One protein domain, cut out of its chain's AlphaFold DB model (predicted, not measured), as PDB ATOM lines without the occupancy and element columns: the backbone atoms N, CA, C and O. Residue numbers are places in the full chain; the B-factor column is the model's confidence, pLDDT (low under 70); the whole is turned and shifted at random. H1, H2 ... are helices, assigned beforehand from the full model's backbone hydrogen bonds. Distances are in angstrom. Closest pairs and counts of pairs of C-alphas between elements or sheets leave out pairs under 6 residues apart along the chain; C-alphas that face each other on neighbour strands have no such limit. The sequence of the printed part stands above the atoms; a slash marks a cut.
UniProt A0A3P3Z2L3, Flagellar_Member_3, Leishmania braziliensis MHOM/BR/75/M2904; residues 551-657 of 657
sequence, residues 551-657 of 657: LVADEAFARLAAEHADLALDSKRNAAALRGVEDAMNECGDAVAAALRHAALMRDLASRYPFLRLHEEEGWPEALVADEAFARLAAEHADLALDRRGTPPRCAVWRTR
ATOM      1  N   LEU A 551      83.443  93.397  44.464       93.75
ATOM      2  CA  LEU A 551      82.930  93.706  43.134       93.75
ATOM      3  C   LEU A 551      83.549  94.986  42.569       93.75
ATOM      4  O   LEU A 551      83.953  95.013  41.411       93.75
ATOM      5  N   VAL A 552      83.651  96.045  43.375       91.00
ATOM      6  CA  VAL A 552      84.273  97.305  42.937       91.00
ATOM      7  C   VAL A 552      85.779  97.132  42.703       91.00
ATOM      8  O   VAL A 552      86.347  97.814  41.849       91.00
ATOM      9  N   ALA A 553      86.425  96.207  43.418       92.50
ATOM     10  CA  ALA A 553      87.819  95.836  43.190       92.50
ATOM     11  C   ALA A 553      88.029  94.902  41.979       92.50
ATOM     12  O   ALA A 553      89.172  94.729  41.550       92.50
ATOM     13  N   ASP A 554      86.969  94.303  41.425       95.38
ATOM     14  CA  ASP A 554      87.072  93.379  40.298       95.38
ATOM     15  C   ASP A 554      87.374  94.121  38.984       95.38
ATOM     16  O   ASP A 554      86.632  94.998  38.526       95.38
ATOM     17  N   GLU A 555      88.487  93.759  38.340       94.69
ATOM     18  CA  GLU A 555      88.940  94.414  37.108       94.69
ATOM     19  C   GLU A 555      87.968  94.213  35.934       94.69
ATOM     20  O   GLU A 555      87.872  95.080  35.055       94.69
ATOM     21  N   ALA A 556      87.255  93.082  35.880       93.25
ATOM     22  CA  ALA A 556      86.290  92.820  34.819       93.25
ATOM     23  C   ALA A 556      85.041  93.687  35.011       93.25
ATOM     24  O   ALA A 556      84.596  94.320  34.049       93.25
ATOM     25  N   PHE A 557      84.545  93.802  36.245       94.38
ATOM     26  CA  PHE A 557      83.457  94.715  36.580       94.38
ATOM     27  C   PHE A 557      83.815  96.169  36.258       94.38
ATOM     28  O   PHE A 557      83.044  96.855  35.587       94.38
ATOM     29  N   ALA A 558      85.010  96.631  36.639       93.88
ATOM     30  CA  ALA A 558      85.466  97.996  36.358       93.88
ATOM     31  C   ALA A 558      85.497  98.316  34.849       93.88
ATOM     32  O   ALA A 558      85.123  99.414  34.426       93.88
ATOM     33  N   ARG A 559      85.903  97.353  34.011       95.00
ATOM     34  CA  ARG A 559      85.886  97.505  32.545       95.00
ATOM     35  C   ARG A 559      84.471  97.573  31.983       95.00
ATOM     36  O   ARG A 559      84.208  98.421  31.132       95.00
ATOM     37  N   LEU A 560      83.578  96.705  32.455       95.38
ATOM     38  CA  LEU A 560      82.176  96.703  32.040       95.38
ATOM     39  C   LEU A 560      81.464  97.989  32.477       95.38
ATOM     40  O   LEU A 560      80.710  98.563  31.701       95.38
ATOM     41  N   ALA A 561      81.765  98.500  33.673       93.44
ATOM     42  CA  ALA A 561      81.256  99.773  34.170       93.44
ATOM     43  C   ALA A 561      81.672 100.963  33.283       93.44
ATOM     44  O   ALA A 561      80.852 101.845  33.015       93.44
ATOM     45  N   ALA A 562      82.919 100.981  32.796       94.25
ATOM     46  CA  ALA A 562      83.393 101.997  31.855       94.25
ATOM     47  C   ALA A 562      82.693 101.887  30.488       94.25
ATOM     48  O   ALA A 562      82.227 102.890  29.951       94.25
ATOM     49  N   GLU A 563      82.548 100.669  29.960       93.88
ATOM     50  CA  GLU A 563      81.819 100.427  28.710       93.88
ATOM     51  C   GLU A 563      80.342 100.833  28.827       93.88
ATOM     52  O   GLU A 563      79.797 101.481  27.932       93.88
ATOM     53  N   HIS A 564      79.703 100.526  29.959       93.12
ATOM     54  CA  HIS A 564      78.340 100.950  30.255       93.12
ATOM     55  C   HIS A 564      78.216 102.481  30.242       93.12
ATOM     56  O   HIS A 564      77.290 103.016  29.631       93.12
ATOM     57  N   ALA A 565      79.158 103.198  30.865       92.38
ATOM     58  CA  ALA A 565      79.166 104.661  30.880       92.38
ATOM     59  C   ALA A 565      79.283 105.263  29.466       92.38
ATOM     60  O   ALA A 565      78.529 106.180  29.132       92.38
ATOM     61  N   ASP A 566      80.156 104.716  28.616       92.81
ATOM     62  CA  ASP A 566      80.321 105.166  27.228       92.81
ATOM     63  C   ASP A 566      79.063 104.906  26.388       92.81
ATOM     64  O   ASP A 566      78.598 105.771  25.635       92.81
ATOM     65  N   LEU A 567      78.474 103.716  26.523       91.69
ATOM     66  CA  LEU A 567      77.272 103.343  25.782       91.69
ATOM     67  C   LEU A 567      76.043 104.150  26.229       91.69
ATOM     68  O   LEU A 567      75.181 104.442  25.390       91.69
ATOM     69  N   ALA A 568      75.976 104.545  27.504       88.19
ATOM     70  CA  ALA A 568      74.872 105.310  28.080       88.19
ATOM     71  C   ALA A 568      74.742 106.734  27.505       88.19
ATOM     72  O   ALA A 568      73.645 107.298  27.539       88.19
ATOM     73  N   LEU A 569      75.805 107.291  26.902       90.50
ATOM     74  CA  LEU A 569      75.792 108.615  26.257       90.50
ATOM     75  C   LEU A 569      74.782 108.719  25.093       90.50
ATOM     76  O   LEU A 569      74.224 109.789  24.857       90.50
ATOM     77  N   ASP A 570      74.517 107.614  24.383       88.38
ATOM     78  CA  ASP A 570      73.450 107.502  23.372       88.38
ATOM     79  C   ASP A 570      72.652 106.207  23.587       88.38
ATOM     80  O   ASP A 570      72.665 105.260  22.791       88.38
ATOM     81  N   SER A 571      71.940 106.173  24.715       84.12
ATOM     82  CA  SER A 571      71.196 105.000  25.180       84.12
ATOM     83  C   SER A 571      70.161 104.474  24.181       84.12
ATOM     84  O   SER A 571      69.898 103.271  24.129       84.12
ATOM     85  N   LYS A 572      69.601 105.339  23.324       84.75
ATOM     86  CA  LYS A 572      68.627 104.932  22.298       84.75
ATOM     87  C   LYS A 572      69.277 104.127  21.181       84.75
ATOM     88  O   LYS A 572      68.707 103.127  20.742       84.75
ATOM     89  N   ARG A 573      70.448 104.555  20.707       86.56
ATOM     90  CA  ARG A 573      71.173 103.871  19.632       86.56
ATOM     91  C   ARG A 573      71.877 102.609  20.129       86.56
ATOM     92  O   ARG A 573      71.965 101.635  19.384       86.56
ATOM     93  N   ASN A 574      72.310 102.613  21.389       89.62
ATOM     94  CA  ASN A 574      73.110 101.548  21.990       89.62
ATOM     95  C   ASN A 574      72.298 100.536  22.814       89.62
ATOM     96  O   ASN A 574      72.883  99.659  23.440       89.62
ATOM     97  N   ALA A 575      70.963 100.593  22.790       88.06
ATOM     98  CA  ALA A 575      70.090  99.820  23.683       88.06
ATOM     99  C   ALA A 575      70.348  98.297  23.720       88.06
ATOM    100  O   ALA A 575      70.137  97.662  24.747       88.06
ATOM    101  N   ALA A 576      70.766  97.680  22.607       89.12
ATOM    102  CA  ALA A 576      71.100  96.251  22.587       89.12
ATOM    103  C   ALA A 576      72.478  95.951  23.204       89.12
ATOM    104  O   ALA A 576      72.621  94.935  23.872       89.12
ATOM    105  N   ALA A 577      73.460  96.833  22.990       89.12
ATOM    106  CA  ALA A 577      74.791  96.711  23.580       89.12
ATOM    107  C   ALA A 577      74.755  97.000  25.087       89.12
ATOM    108  O   ALA A 577      75.356  96.255  25.849       89.12
ATOM    109  N   LEU A 578      73.967  97.998  25.512       90.88
ATOM    110  CA  LEU A 578      73.724  98.293  26.926       90.88
ATOM    111  C   LEU A 578      73.176  97.076  27.663       90.88
ATOM    112  O   LEU A 578      73.802  96.647  28.617       90.88
ATOM    113  N   ARG A 579      72.106  96.446  27.158       91.44
ATOM    114  CA  ARG A 579      71.575  95.215  27.769       91.44
ATOM    115  C   ARG A 579      72.617  94.104  27.888       91.44
ATOM    116  O   ARG A 579      72.673  93.435  28.905       91.44
ATOM    117  N   GLY A 580      73.458  93.925  26.867       94.38
ATOM    118  CA  GLY A 580      74.531  92.930  26.918       94.38
ATOM    119  C   GLY A 580      75.573  93.227  28.000       94.38
ATOM    120  O   GLY A 580      76.011  92.310  28.687       94.38
ATOM    121  N   VAL A 581      75.947  94.498  28.175       94.94
ATOM    122  CA  VAL A 581      76.866  94.923  29.242       94.94
ATOM    123  C   VAL A 581      76.196  94.833  30.617       94.94
ATOM    124  O   VAL A 581      76.828  94.368  31.558       94.94
ATOM    125  N   GLU A 582      74.917  95.195  30.736       95.25
ATOM    126  CA  GLU A 582      74.119  95.067  31.964       95.25
ATOM    127  C   GLU A 582      74.010  93.600  32.426       95.25
ATOM    128  O   GLU A 582      74.218  93.301  33.604       95.25
ATOM    129  N   ASP A 583      73.743  92.673  31.500       95.12
ATOM    130  CA  ASP A 583      73.716  91.230  31.767       95.12
ATOM    131  C   ASP A 583      75.105  90.724  32.197       95.12
ATOM    132  O   ASP A 583      75.222  90.025  33.203       95.12
ATOM    133  N   ALA A 584      76.175  91.146  31.512       94.62
ATOM    134  CA  ALA A 584      77.548  90.770  31.863       94.62
ATOM    135  C   ALA A 584      77.989  91.321  33.235       94.62
ATOM    136  O   ALA A 584      78.685  90.637  33.986       94.62
ATOM    137  N   MET A 585      77.568  92.537  33.595       96.56
ATOM    138  CA  MET A 585      77.804  93.113  34.925       96.56
ATOM    139  C   MET A 585      77.075  92.320  36.013       96.56
ATOM    140  O   MET A 585      77.632  92.086  37.083       96.56
ATOM    141  N   ASN A 586      75.855  91.860  35.728       95.38
ATOM    142  CA  ASN A 586      75.093  90.986  36.617       95.38
ATOM    143  C   ASN A 586      75.747  89.608  36.792       95.38
ATOM    144  O   ASN A 586      75.820  89.109  37.912       95.38
ATOM    145  N   GLU A 587      76.234  88.999  35.711       95.19
ATOM    146  CA  GLU A 587      76.984  87.736  35.769       95.19
ATOM    147  C   GLU A 587      78.286  87.886  36.569       95.19
ATOM    148  O   GLU A 587      78.629  87.012  37.365       95.19
ATOM    149  N   CYS A 588      78.984  89.014  36.412       93.75
ATOM    150  CA  CYS A 588      80.169  89.341  37.201       93.75
ATOM    151  C   CYS A 588      79.831  89.474  38.699       93.75
ATOM    152  O   CYS A 588      80.491  88.853  39.533       93.75
ATOM    153  N   GLY A 589      78.749  90.183  39.039       93.56
ATOM    154  CA  GLY A 589      78.238  90.276  40.410       93.56
ATOM    155  C   GLY A 589      77.914  88.912  41.030       93.56
ATOM    156  O   GLY A 589      78.339  88.626  42.153       93.56
ATOM    157  N   ASP A 590      77.226  88.045  40.281       93.31
ATOM    158  CA  ASP A 590      76.901  86.676  40.704       93.31
ATOM    159  C   ASP A 590      78.165  85.828  40.936       93.31
ATOM    160  O   ASP A 590      78.225  85.052  41.896       93.31
ATOM    161  N   ALA A 591      79.180  85.980  40.078       92.69
ATOM    162  CA  ALA A 591      80.451  85.272  40.190       92.69
ATOM    163  C   ALA A 591      81.247  85.711  41.430       92.69
ATOM    164  O   ALA A 591      81.735  84.857  42.173       92.69
ATOM    165  N   VAL A 592      81.318  87.019  41.707       93.19
ATOM    166  CA  VAL A 592      81.952  87.555  42.925       93.19
ATOM    167  C   VAL A 592      81.238  87.038  44.177       93.19
ATOM    168  O   VAL A 592      81.890  86.558  45.105       93.19
ATOM    169  N   ALA A 593      79.902  87.036  44.188       92.31
ATOM    170  CA  ALA A 593      79.125  86.483  45.299       92.31
ATOM    171  C   ALA A 593      79.392  84.982  45.497       92.31
ATOM    172  O   ALA A 593      79.568  84.517  46.623       92.31
ATOM    173  N   ALA A 594      79.470  84.207  44.411       89.88
ATOM    174  CA  ALA A 594      79.799  82.785  44.481       89.88
ATOM    175  C   ALA A 594      81.205  82.542  45.054       89.88
ATOM    176  O   ALA A 594      81.361  81.683  45.923       89.88
ATOM    177  N   ALA A 595      82.197  83.331  44.635       89.44
ATOM    178  CA  ALA A 595      83.558  83.250  45.158       89.44
ATOM    179  C   ALA A 595      83.618  83.566  46.662       89.44
ATOM    180  O   ALA A 595      84.294  82.862  47.416       89.44
ATOM    181  N   LEU A 596      82.867  84.571  47.125       90.88
ATOM    182  CA  LEU A 596      82.789  84.912  48.547       90.88
ATOM    183  C   LEU A 596      82.095  83.827  49.374       90.88
ATOM    184  O   LEU A 596      82.610  83.452  50.428       90.88
ATOM    185  N   ARG A 597      80.985  83.256  48.886       88.94
ATOM    186  CA  ARG A 597      80.323  82.109  49.538       88.94
ATOM    187  C   ARG A 597      81.272  80.921  49.679       88.94
ATOM    188  O   ARG A 597      81.364  80.334  50.758       88.94
ATOM    189  N   HIS A 598      82.010  80.608  48.618       87.50
ATOM    190  CA  HIS A 598      83.012  79.546  48.617       87.50
ATOM    191  C   HIS A 598      84.126  79.810  49.644       87.50
ATOM    192  O   HIS A 598      84.445  78.948  50.468       87.50
ATOM    193  N   ALA A 599      84.678  81.027  49.668       86.88
ATOM    194  CA  ALA A 599      85.707  81.418  50.630       86.88
ATOM    195  C   ALA A 599      85.204  81.359  52.085       86.88
ATOM    196  O   ALA A 599      85.908  80.865  52.972       86.88
ATOM    197  N   ALA A 600      83.972  81.809  52.337       85.69
ATOM    198  CA  ALA A 600      83.344  81.751  53.653       85.69
ATOM    199  C   ALA A 600      83.142  80.303  54.129       85.69
ATOM    200  O   ALA A 600      83.478  79.985  55.274       85.69
ATOM    201  N   LEU A 601      82.671  79.412  53.248       85.50
ATOM    202  CA  LEU A 601      82.546  77.974  53.513       85.50
ATOM    203  C   LEU A 601      83.899  77.337  53.840       85.50
ATOM    204  O   LEU A 601      84.015  76.601  54.820       85.50
ATOM    205  N   MET A 602      84.942  77.658  53.072       84.81
ATOM    206  CA  MET A 602      86.299  77.168  53.325       84.81
ATOM    207  C   MET A 602      86.828  77.620  54.689       84.81
ATOM    208  O   MET A 602      87.387  76.812  55.432       84.81
ATOM    209  N   ARG A 603      86.606  78.889  55.059       85.75
ATOM    210  CA  ARG A 603      86.980  79.435  56.375       85.75
ATOM    211  C   ARG A 603      86.226  78.742  57.514       85.75
ATOM    212  O   ARG A 603      86.836  78.403  58.530       85.75
ATOM    213  N   ASP A 604      84.925  78.512  57.352       85.50
ATOM    214  CA  ASP A 604      84.097  77.832  58.351       85.50
ATOM    215  C   ASP A 604      84.532  76.373  58.547       85.50
ATOM    216  O   ASP A 604      84.753  75.943  59.681       85.50
ATOM    217  N   LEU A 605      84.765  75.638  57.455       86.19
ATOM    218  CA  LEU A 605      85.284  74.269  57.495       86.19
ATOM    219  C   LEU A 605      86.661  74.200  58.166       86.19
ATOM    220  O   LEU A 605      86.880  73.326  59.005       86.19
ATOM    221  N   ALA A 606      87.562  75.135  57.851       84.69
ATOM    222  CA  ALA A 606      88.884  75.227  58.473       84.69
ATOM    223  C   ALA A 606      88.796  75.438  59.993       84.69
ATOM    224  O   ALA A 606      89.542  74.828  60.761       84.69
ATOM    225  N   SER A 607      87.880  76.309  60.421       84.06
ATOM    226  CA  SER A 607      87.686  76.672  61.825       84.06
ATOM    227  C   SER A 607      87.024  75.545  62.622       84.06
ATOM    228  O   SER A 607      87.511  75.152  63.684       84.06
ATOM    229  N   ARG A 608      85.930  74.982  62.096       82.50
ATOM    230  CA  ARG A 608      85.156  73.926  62.766       82.50
ATOM    231  C   ARG A 608      85.862  72.581  62.751       82.50
ATOM    232  O   ARG A 608      85.725  71.815  63.703       82.50
ATOM    233  N   TYR A 609      86.643  72.308  61.709       84.44
ATOM    234  CA  TYR A 609      87.360  71.050  61.540       84.44
ATOM    235  C   TYR A 609      88.849  71.301  61.261       84.44
ATOM    236  O   TYR A 609      89.316  71.066  60.148       84.44
ATOM    237  N   PRO A 610      89.653  71.668  62.281       78.88
ATOM    238  CA  PRO A 610      91.084  71.964  62.104       78.88
ATOM    239  C   PRO A 610      91.916  70.783  61.572       78.88
ATOM    240  O   PRO A 610      93.075  70.937  61.198       78.88
ATOM    241  N   PHE A 611      91.344  69.577  61.603       79.00
ATOM    242  CA  PHE A 611      91.939  68.328  61.130       79.00
ATOM    243  C   PHE A 611      91.527  67.959  59.695       79.00
ATOM    244  O   PHE A 611      92.082  67.008  59.136       79.00
ATOM    245  N   LEU A 612      90.554  68.660  59.108       81.12
ATOM    246  CA  LEU A 612      90.120  68.448  57.734       81.12
ATOM    247  C   LEU A 612      91.172  69.030  56.783       81.12
ATOM    248  O   LEU A 612      91.530  70.203  56.869       81.12
ATOM    249  N   ARG A 613      91.679  68.206  55.859       80.88
ATOM    250  CA  ARG A 613      92.534  68.700  54.777       80.88
ATOM    251  C   ARG A 613      91.642  69.386  53.747       80.88
ATOM    252  O   ARG A 613      90.815  68.727  53.128       80.88
ATOM    253  N   LEU A 614      91.829  70.688  53.585       81.50
ATOM    254  CA  LEU A 614      91.106  71.493  52.607       81.50
ATOM    255  C   LEU A 614      91.697  71.284  51.208       81.50
ATOM    256  O   LEU A 614      92.917  71.151  51.069       81.50
ATOM    257  N   HIS A 615      90.834  71.243  50.195       78.56
ATOM    258  CA  HIS A 615      91.220  71.159  48.787       78.56
ATOM    259  C   HIS A 615      90.761  72.421  48.049       78.56
ATOM    260  O   HIS A 615      89.657  72.901  48.276       78.56
ATOM    261  N   GLU A 616      91.613  72.937  47.162       72.81
ATOM    262  CA  GLU A 616      91.378  74.167  46.380       72.81
ATOM    263  C   GLU A 616      90.586  73.913  45.081       72.81
ATOM    264  O   GLU A 616      90.482  74.792  44.231       72.81
ATOM    265  N   GLU A 617      90.070  72.698  44.882       80.12
ATOM    266  CA  GLU A 617      89.303  72.348  43.684       80.12
ATOM    267  C   GLU A 617      87.954  73.083  43.671       80.12
ATOM    268  O   GLU A 617      87.235  73.125  44.674       80.12
ATOM    269  N   GLU A 618      87.602  73.649  42.516       71.06
ATOM    270  CA  GLU A 618      86.350  74.383  42.318       71.06
ATOM    271  C   GLU A 618      85.140  73.494  42.658       71.06
ATOM    272  O   GLU A 618      85.010  72.376  42.154       71.06
ATOM    273  N   GLY A 619      84.259  73.974  43.541       74.31
ATOM    274  CA  GLY A 619      83.069  73.236  43.980       74.31
ATOM    275  C   GLY A 619      83.311  72.148  45.040       74.31
ATOM    276  O   GLY A 619      82.358  71.477  45.448       74.31
ATOM    277  N   TRP A 620      84.556  71.929  45.484       82.31
ATOM    278  CA  TRP A 620      84.883  70.913  46.493       82.31
ATOM    279  C   TRP A 620      84.198  71.113  47.857       82.31
ATOM    280  O   TRP A 620      83.593  70.153  48.342       82.31
ATOM    281  N   PRO A 621      84.254  72.293  48.512       78.19
ATOM    282  CA  PRO A 621      83.637  72.469  49.823       78.19
ATOM    283  C   PRO A 621      82.109  72.388  49.746       78.19
ATOM    284  O   PRO A 621      81.485  71.846  50.656       78.19
ATOM    285  N   GLU A 622      81.500  72.837  48.648       83.75
ATOM    286  CA  GLU A 622      80.067  72.694  48.396       83.75
ATOM    287  C   GLU A 622      79.675  71.219  48.245       83.75
ATOM    288  O   GLU A 622      78.711  70.766  48.866       83.75
ATOM    289  N   ALA A 623      80.449  70.445  47.475       81.88
ATOM    290  CA  ALA A 623      80.236  69.010  47.308       81.88
ATOM    291  C   ALA A 623      80.446  68.234  48.617       81.88
ATOM    292  O   ALA A 623      79.708  67.291  48.898       81.88
ATOM    293  N   LEU A 624      81.421  68.642  49.437       81.25
ATOM    294  CA  LEU A 624      81.697  68.025  50.733       81.25
ATOM    295  C   LEU A 624      80.562  68.273  51.732       81.25
ATOM    296  O   LEU A 624      80.136  67.347  52.416       81.25
ATOM    297  N   VAL A 625      80.056  69.506  51.816       79.88
ATOM    298  CA  VAL A 625      78.937  69.847  52.712       79.88
ATOM    299  C   VAL A 625      77.629  69.197  52.244       79.88
ATOM    300  O   VAL A 625      76.788  68.857  53.076       79.88
ATOM    301  N   ALA A 626      77.465  68.972  50.938       82.38
ATOM    302  CA  ALA A 626      76.330  68.245  50.373       82.38
ATOM    303  C   ALA A 626      76.419  66.710  50.532       82.38
ATOM    304  O   ALA A 626      75.423  66.021  50.299       82.38
ATOM    305  N   ASP A 627      77.573  66.155  50.921       88.62
ATOM    306  CA  ASP A 627      77.756  64.714  51.101       88.62
ATOM    307  C   ASP A 627      77.094  64.212  52.399       88.62
ATOM    308  O   ASP A 627      77.418  64.634  53.513       88.62
ATOM    309  N   GLU A 628      76.164  63.260  52.269       82.44
ATOM    310  CA  GLU A 628      75.410  62.727  53.411       82.44
ATOM    311  C   GLU A 628      76.293  62.026  54.456       82.44
ATOM    312  O   GLU A 628      75.944  62.002  55.642       82.44
ATOM    313  N   ALA A 629      77.413  61.418  54.049       82.31
ATOM    314  CA  ALA A 629      78.308  60.738  54.979       82.31
ATOM    315  C   ALA A 629      79.121  61.757  55.786       82.31
ATOM    316  O   ALA A 629      79.244  61.607  57.006       82.31
ATOM    317  N   PHE A 630      79.600  62.820  55.138       83.44
ATOM    318  CA  PHE A 630      80.239  63.943  55.816       83.44
ATOM    319  C   PHE A 630      79.276  64.641  56.784       83.44
ATOM    320  O   PHE A 630      79.635  64.853  57.941       83.44
ATOM    321  N   ALA A 631      78.030  64.906  56.376       79.88
ATOM    322  CA  ALA A 631      77.023  65.534  57.235       79.88
ATOM    323  C   ALA A 631      76.738  64.727  58.521       79.88
ATOM    324  O   ALA A 631      76.597  65.305  59.601       79.88
ATOM    325  N   ARG A 632      76.706  63.386  58.442       79.75
ATOM    326  CA  ARG A 632      76.559  62.513  59.626       79.75
ATOM    327  C   ARG A 632      77.765  62.592  60.560       79.75
ATOM    328  O   ARG A 632      77.588  62.733  61.766       79.75
ATOM    329  N   LEU A 633      78.979  62.542  60.010       80.94
ATOM    330  CA  LEU A 633      80.217  62.647  60.792       80.94
ATOM    331  C   LEU A 633      80.372  64.028  61.447       80.94
ATOM    332  O   LEU A 633      80.820  64.125  62.588       80.94
ATOM    333  N   ALA A 634      79.971  65.088  60.746       79.31
ATOM    334  CA  ALA A 634      79.914  66.449  61.263       79.31
ATOM    335  C   ALA A 634      78.956  66.567  62.462       79.31
ATOM    336  O   ALA A 634      79.317  67.171  63.473       79.31
ATOM    337  N   ALA A 635      77.772  65.945  62.388       77.88
ATOM    338  CA  ALA A 635      76.808  65.919  63.489       77.88
ATOM    339  C   ALA A 635      77.348  65.169  64.720       77.88
ATOM    340  O   ALA A 635      77.315  65.702  65.827       77.88
ATOM    341  N   GLU A 636      77.948  63.988  64.528       79.12
ATOM    342  CA  GLU A 636      78.607  63.244  65.613       79.12
ATOM    343  C   GLU A 636      79.758  64.048  66.245       79.12
ATOM    344  O   GLU A 636      79.953  64.030  67.462       79.12
ATOM    345  N   HIS A 637      80.526  64.780  65.430       77.31
ATOM    346  CA  HIS A 637      81.594  65.647  65.921       77.31
ATOM    347  C   HIS A 637      81.054  66.820  66.748       77.31
ATOM    348  O   HIS A 637      81.626  67.136  67.793       77.31
ATOM    349  N   ALA A 638      79.958  67.445  66.311       73.62
ATOM    350  CA  ALA A 638      79.300  68.523  67.043       73.62
ATOM    351  C   ALA A 638      78.762  68.042  68.404       73.62
ATOM    352  O   ALA A 638      79.005  68.703  69.415       73.62
ATOM    353  N   ASP A 639      78.141  66.858  68.457       73.25
ATOM    354  CA  ASP A 639      77.662  66.241  69.702       73.25
ATOM    355  C   ASP A 639      78.823  65.947  70.672       73.25
ATOM    356  O   ASP A 639      78.772  66.292  71.855       73.25
ATOM    357  N   LEU A 640      79.935  65.401  70.162       68.25
ATOM    358  CA  LEU A 640      81.149  65.147  70.950       68.25
ATOM    359  C   LEU A 640      81.855  66.432  71.415       68.25
ATOM    360  O   LEU A 640      82.526  66.429  72.452       68.25
ATOM    361  N   ALA A 641      81.759  67.521  70.651       60.31
ATOM    362  CA  ALA A 641      82.309  68.822  71.021       60.31
ATOM    363  C   ALA A 641      81.462  69.521  72.100       60.31
ATOM    364  O   ALA A 641      82.025  70.186  72.975       60.31
ATOM    365  N   LEU A 642      80.137  69.328  72.091       57.38
ATOM    366  CA  LEU A 642      79.219  69.818  73.124       57.38
ATOM    367  C   LEU A 642      79.403  69.078  74.460       57.38
ATOM    368  O   LEU A 642      79.462  69.730  75.506       57.38
ATOM    369  N   ASP A 643      79.616  67.757  74.433       52.22
ATOM    370  CA  ASP A 643      79.906  66.944  75.632       52.22
ATOM    371  C   ASP A 643      81.253  67.313  76.297       52.22
ATOM    372  O   ASP A 643      81.439  67.170  77.507       52.22
ATOM    373  N   ARG A 644      82.207  67.863  75.532       47.44
ATOM    374  CA  ARG A 644      83.555  68.250  76.001       47.44
ATOM    375  C   ARG A 644      83.640  69.586  76.742       47.44
ATOM    376  O   ARG A 644      84.727  69.932  77.210       47.44
ATOM    377  N   ARG A 645      82.528  70.306  76.958       47.31
ATOM    378  CA  ARG A 645      82.496  71.412  77.945       47.31
ATOM    379  C   ARG A 645      82.657  70.925  79.400       47.31
ATOM    380  O   ARG A 645      82.757  71.750  80.304       47.31
ATOM    381  N   GLY A 646      82.809  69.614  79.621       44.69
ATOM    382  CA  GLY A 646      83.509  69.038  80.768       44.69
ATOM    383  C   GLY A 646      84.362  67.829  80.355       44.69
ATOM    384  O   GLY A 646      83.828  66.811  79.936       44.69
ATOM    385  N   THR A 647      85.684  67.904  80.565       35.59
ATOM    386  CA  THR A 647      86.739  66.862  80.387       35.59
ATOM    387  C   THR A 647      87.274  66.557  78.961       35.59
ATOM    388  O   THR A 647      86.499  66.347  78.033       35.59
ATOM    389  N   PRO A 648      88.616  66.446  78.767       33.06
ATOM    390  CA  PRO A 648      89.225  66.146  77.468       33.06
ATOM    391  C   PRO A 648      89.380  64.626  77.249       33.06
ATOM    392  O   PRO A 648      89.749  63.915  78.189       33.06
ATOM    393  N   PRO A 649      89.195  64.080  76.030       39.69
ATOM    394  CA  PRO A 649      89.437  62.662  75.795       39.69
ATOM    395  C   PRO A 649      90.860  62.356  75.362       39.69
ATOM    396  O   PRO A 649      91.475  63.027  74.533       39.69
ATOM    397  N   ARG A 650      91.319  61.242  75.921       37.16
ATOM    398  CA  ARG A 650      92.487  60.472  75.523       37.16
ATOM    399  C   ARG A 650      92.348  59.957  74.089       37.16
ATOM    400  O   ARG A 650      91.270  59.556  73.662       37.16
ATOM    401  N   CYS A 651      93.490  59.921  73.409       38.22
ATOM    402  CA  CYS A 651      93.729  59.339  72.097       38.22
ATOM    403  C   CYS A 651      92.967  58.026  71.859       38.22
ATOM    404  O   CYS A 651      93.139  57.065  72.609       38.22
ATOM    405  N   ALA A 652      92.235  57.951  70.747       33.16
ATOM    406  CA  ALA A 652      91.842  56.692  70.133       33.16
ATOM    407  C   ALA A 652      92.238  56.730  68.652       33.16
ATOM    408  O   ALA A 652      91.813  57.591  67.886       33.16
ATOM    409  N   VAL A 653      93.131  55.810  68.300       39.34
ATOM    410  CA  VAL A 653      93.654  55.558  66.959       39.34
ATOM    411  C   VAL A 653      92.513  55.097  66.053       39.34
ATOM    412  O   VAL A 653      91.916  54.058  66.326       39.34
ATOM    413  N   TRP A 654      92.265  55.805  64.950       29.22
ATOM    414  CA  TRP A 654      91.421  55.304  63.866       29.22
ATOM    415  C   TRP A 654      92.295  54.826  62.707       29.22
ATOM    416  O   TRP A 654      93.067  55.581  62.117       29.22
ATOM    417  N   ARG A 655      92.217  53.515  62.449       31.56
ATOM    418  CA  ARG A 655      92.814  52.839  61.295       31.56
ATOM    419  C   ARG A 655      91.962  53.102  60.058       31.56
ATOM    420  O   ARG A 655      90.742  53.011  60.119       31.56
ATOM    421  N   THR A 656      92.654  53.333  58.953       38.53
ATOM    422  CA  THR A 656      92.151  53.354  57.583       38.53
ATOM    423  C   THR A 656      91.327  52.115  57.229       38.53
ATOM    424  O   THR A 656      91.755  50.982  57.485       38.53
ATOM    425  N   ARG A 657      90.198  52.339  56.553       31.52
ATOM    426  CA  ARG A 657      89.714  51.501  55.455       31.52
ATOM    427  C   ARG A 657      88.912  52.325  54.470       31.52
ATOM    428  O   ARG A 657      88.074  53.110  54.955       31.52
TER     429      ARG A 657
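What this domain is: This is residues 551 to 657 of the 657 residues of the protein "Flagellar_Member_3" of Leishmania braziliensis MHOM/BR/75/M2904 (UniProt A0A3P3Z2L3). A long helical hairpin makes one end of a drawn-out rod: the long helix H2 is its spine, and H1 folds back along the first part of it. Near the other end of H2 the small helix H3 packs across residues 598 to 602, and from H3 the helix H4 runs off at a sharp corner, followed by a tail whose residues 650 to 657 stick out free. The printed part has 107 residues with four named helices, in the order H1, H2, H3, H4, and no named strand, and its class is all helix. It is extended, with a radius of gyration of the C-alphas of 22.9 A, and spans 73 by 29 by 18 A.

How they stand to each other: Begin with the longest helix, H2, residues 575 to 608. Look at its residues 577 to 589, which alone touch H1, residues 555 to 568; the closest C-alphas are those of Phe 557 and Met 585, 6.1 A apart. The two make a helical hairpin, running opposite ways at a shallow tilt of 23 degrees. Further along H2, residues 598 to 602 alone touch H3, residues 620 to 626, with the C-alphas of Met 602 and Pro 621 closest at 6.4 A. H3 is about perpendicular to H2, at 74 degrees. H4, residues 628 to 643, is close to H3 but not clearly touching it: their closest C-alphas, of Val 625 and Ala 631, are 6.5 A apart, and their lines are about perpendicular at 78 degrees. H4 is apart from H2 and from H1, and H1 is apart from H3. In H1, H2, H3 and H4 every backbone O i to N i+4 pair is within hydrogen-bond range.

Where its parts are: Find C-alpha 575 at (70.090, 99.820, 23.683); from there H2 runs 49.2 A to C-alpha 608 at (85.156, 73.926, 62.766). Go back to Glu 555, with its C-alpha at (88.940, 94.414, 37.108), and you will find H1 running 20.0 A to Ala 568. H3 goes from Trp 620 to Ala 626, 9.8 A. H4 runs 23.1 A from Glu 628 to Asp 643, whose C-alpha is at (79.906, 66.944, 75.632).

The domain as a whole: The C-alphas of Arg 573 and Arg 650 are the two farthest apart, at 73.9 A. The printed part has no cut and ends at residue 657, the chain's last residue. The link from H2 to H3 is long, with 11 residues, that from H1 to H2 is short, and that from H3 to H4 is tight. Look last at residues 644 to 657, a stretch with no named element. The mean pLDDT of the printed part is 79.5, and residues 640 to 657 are under 70.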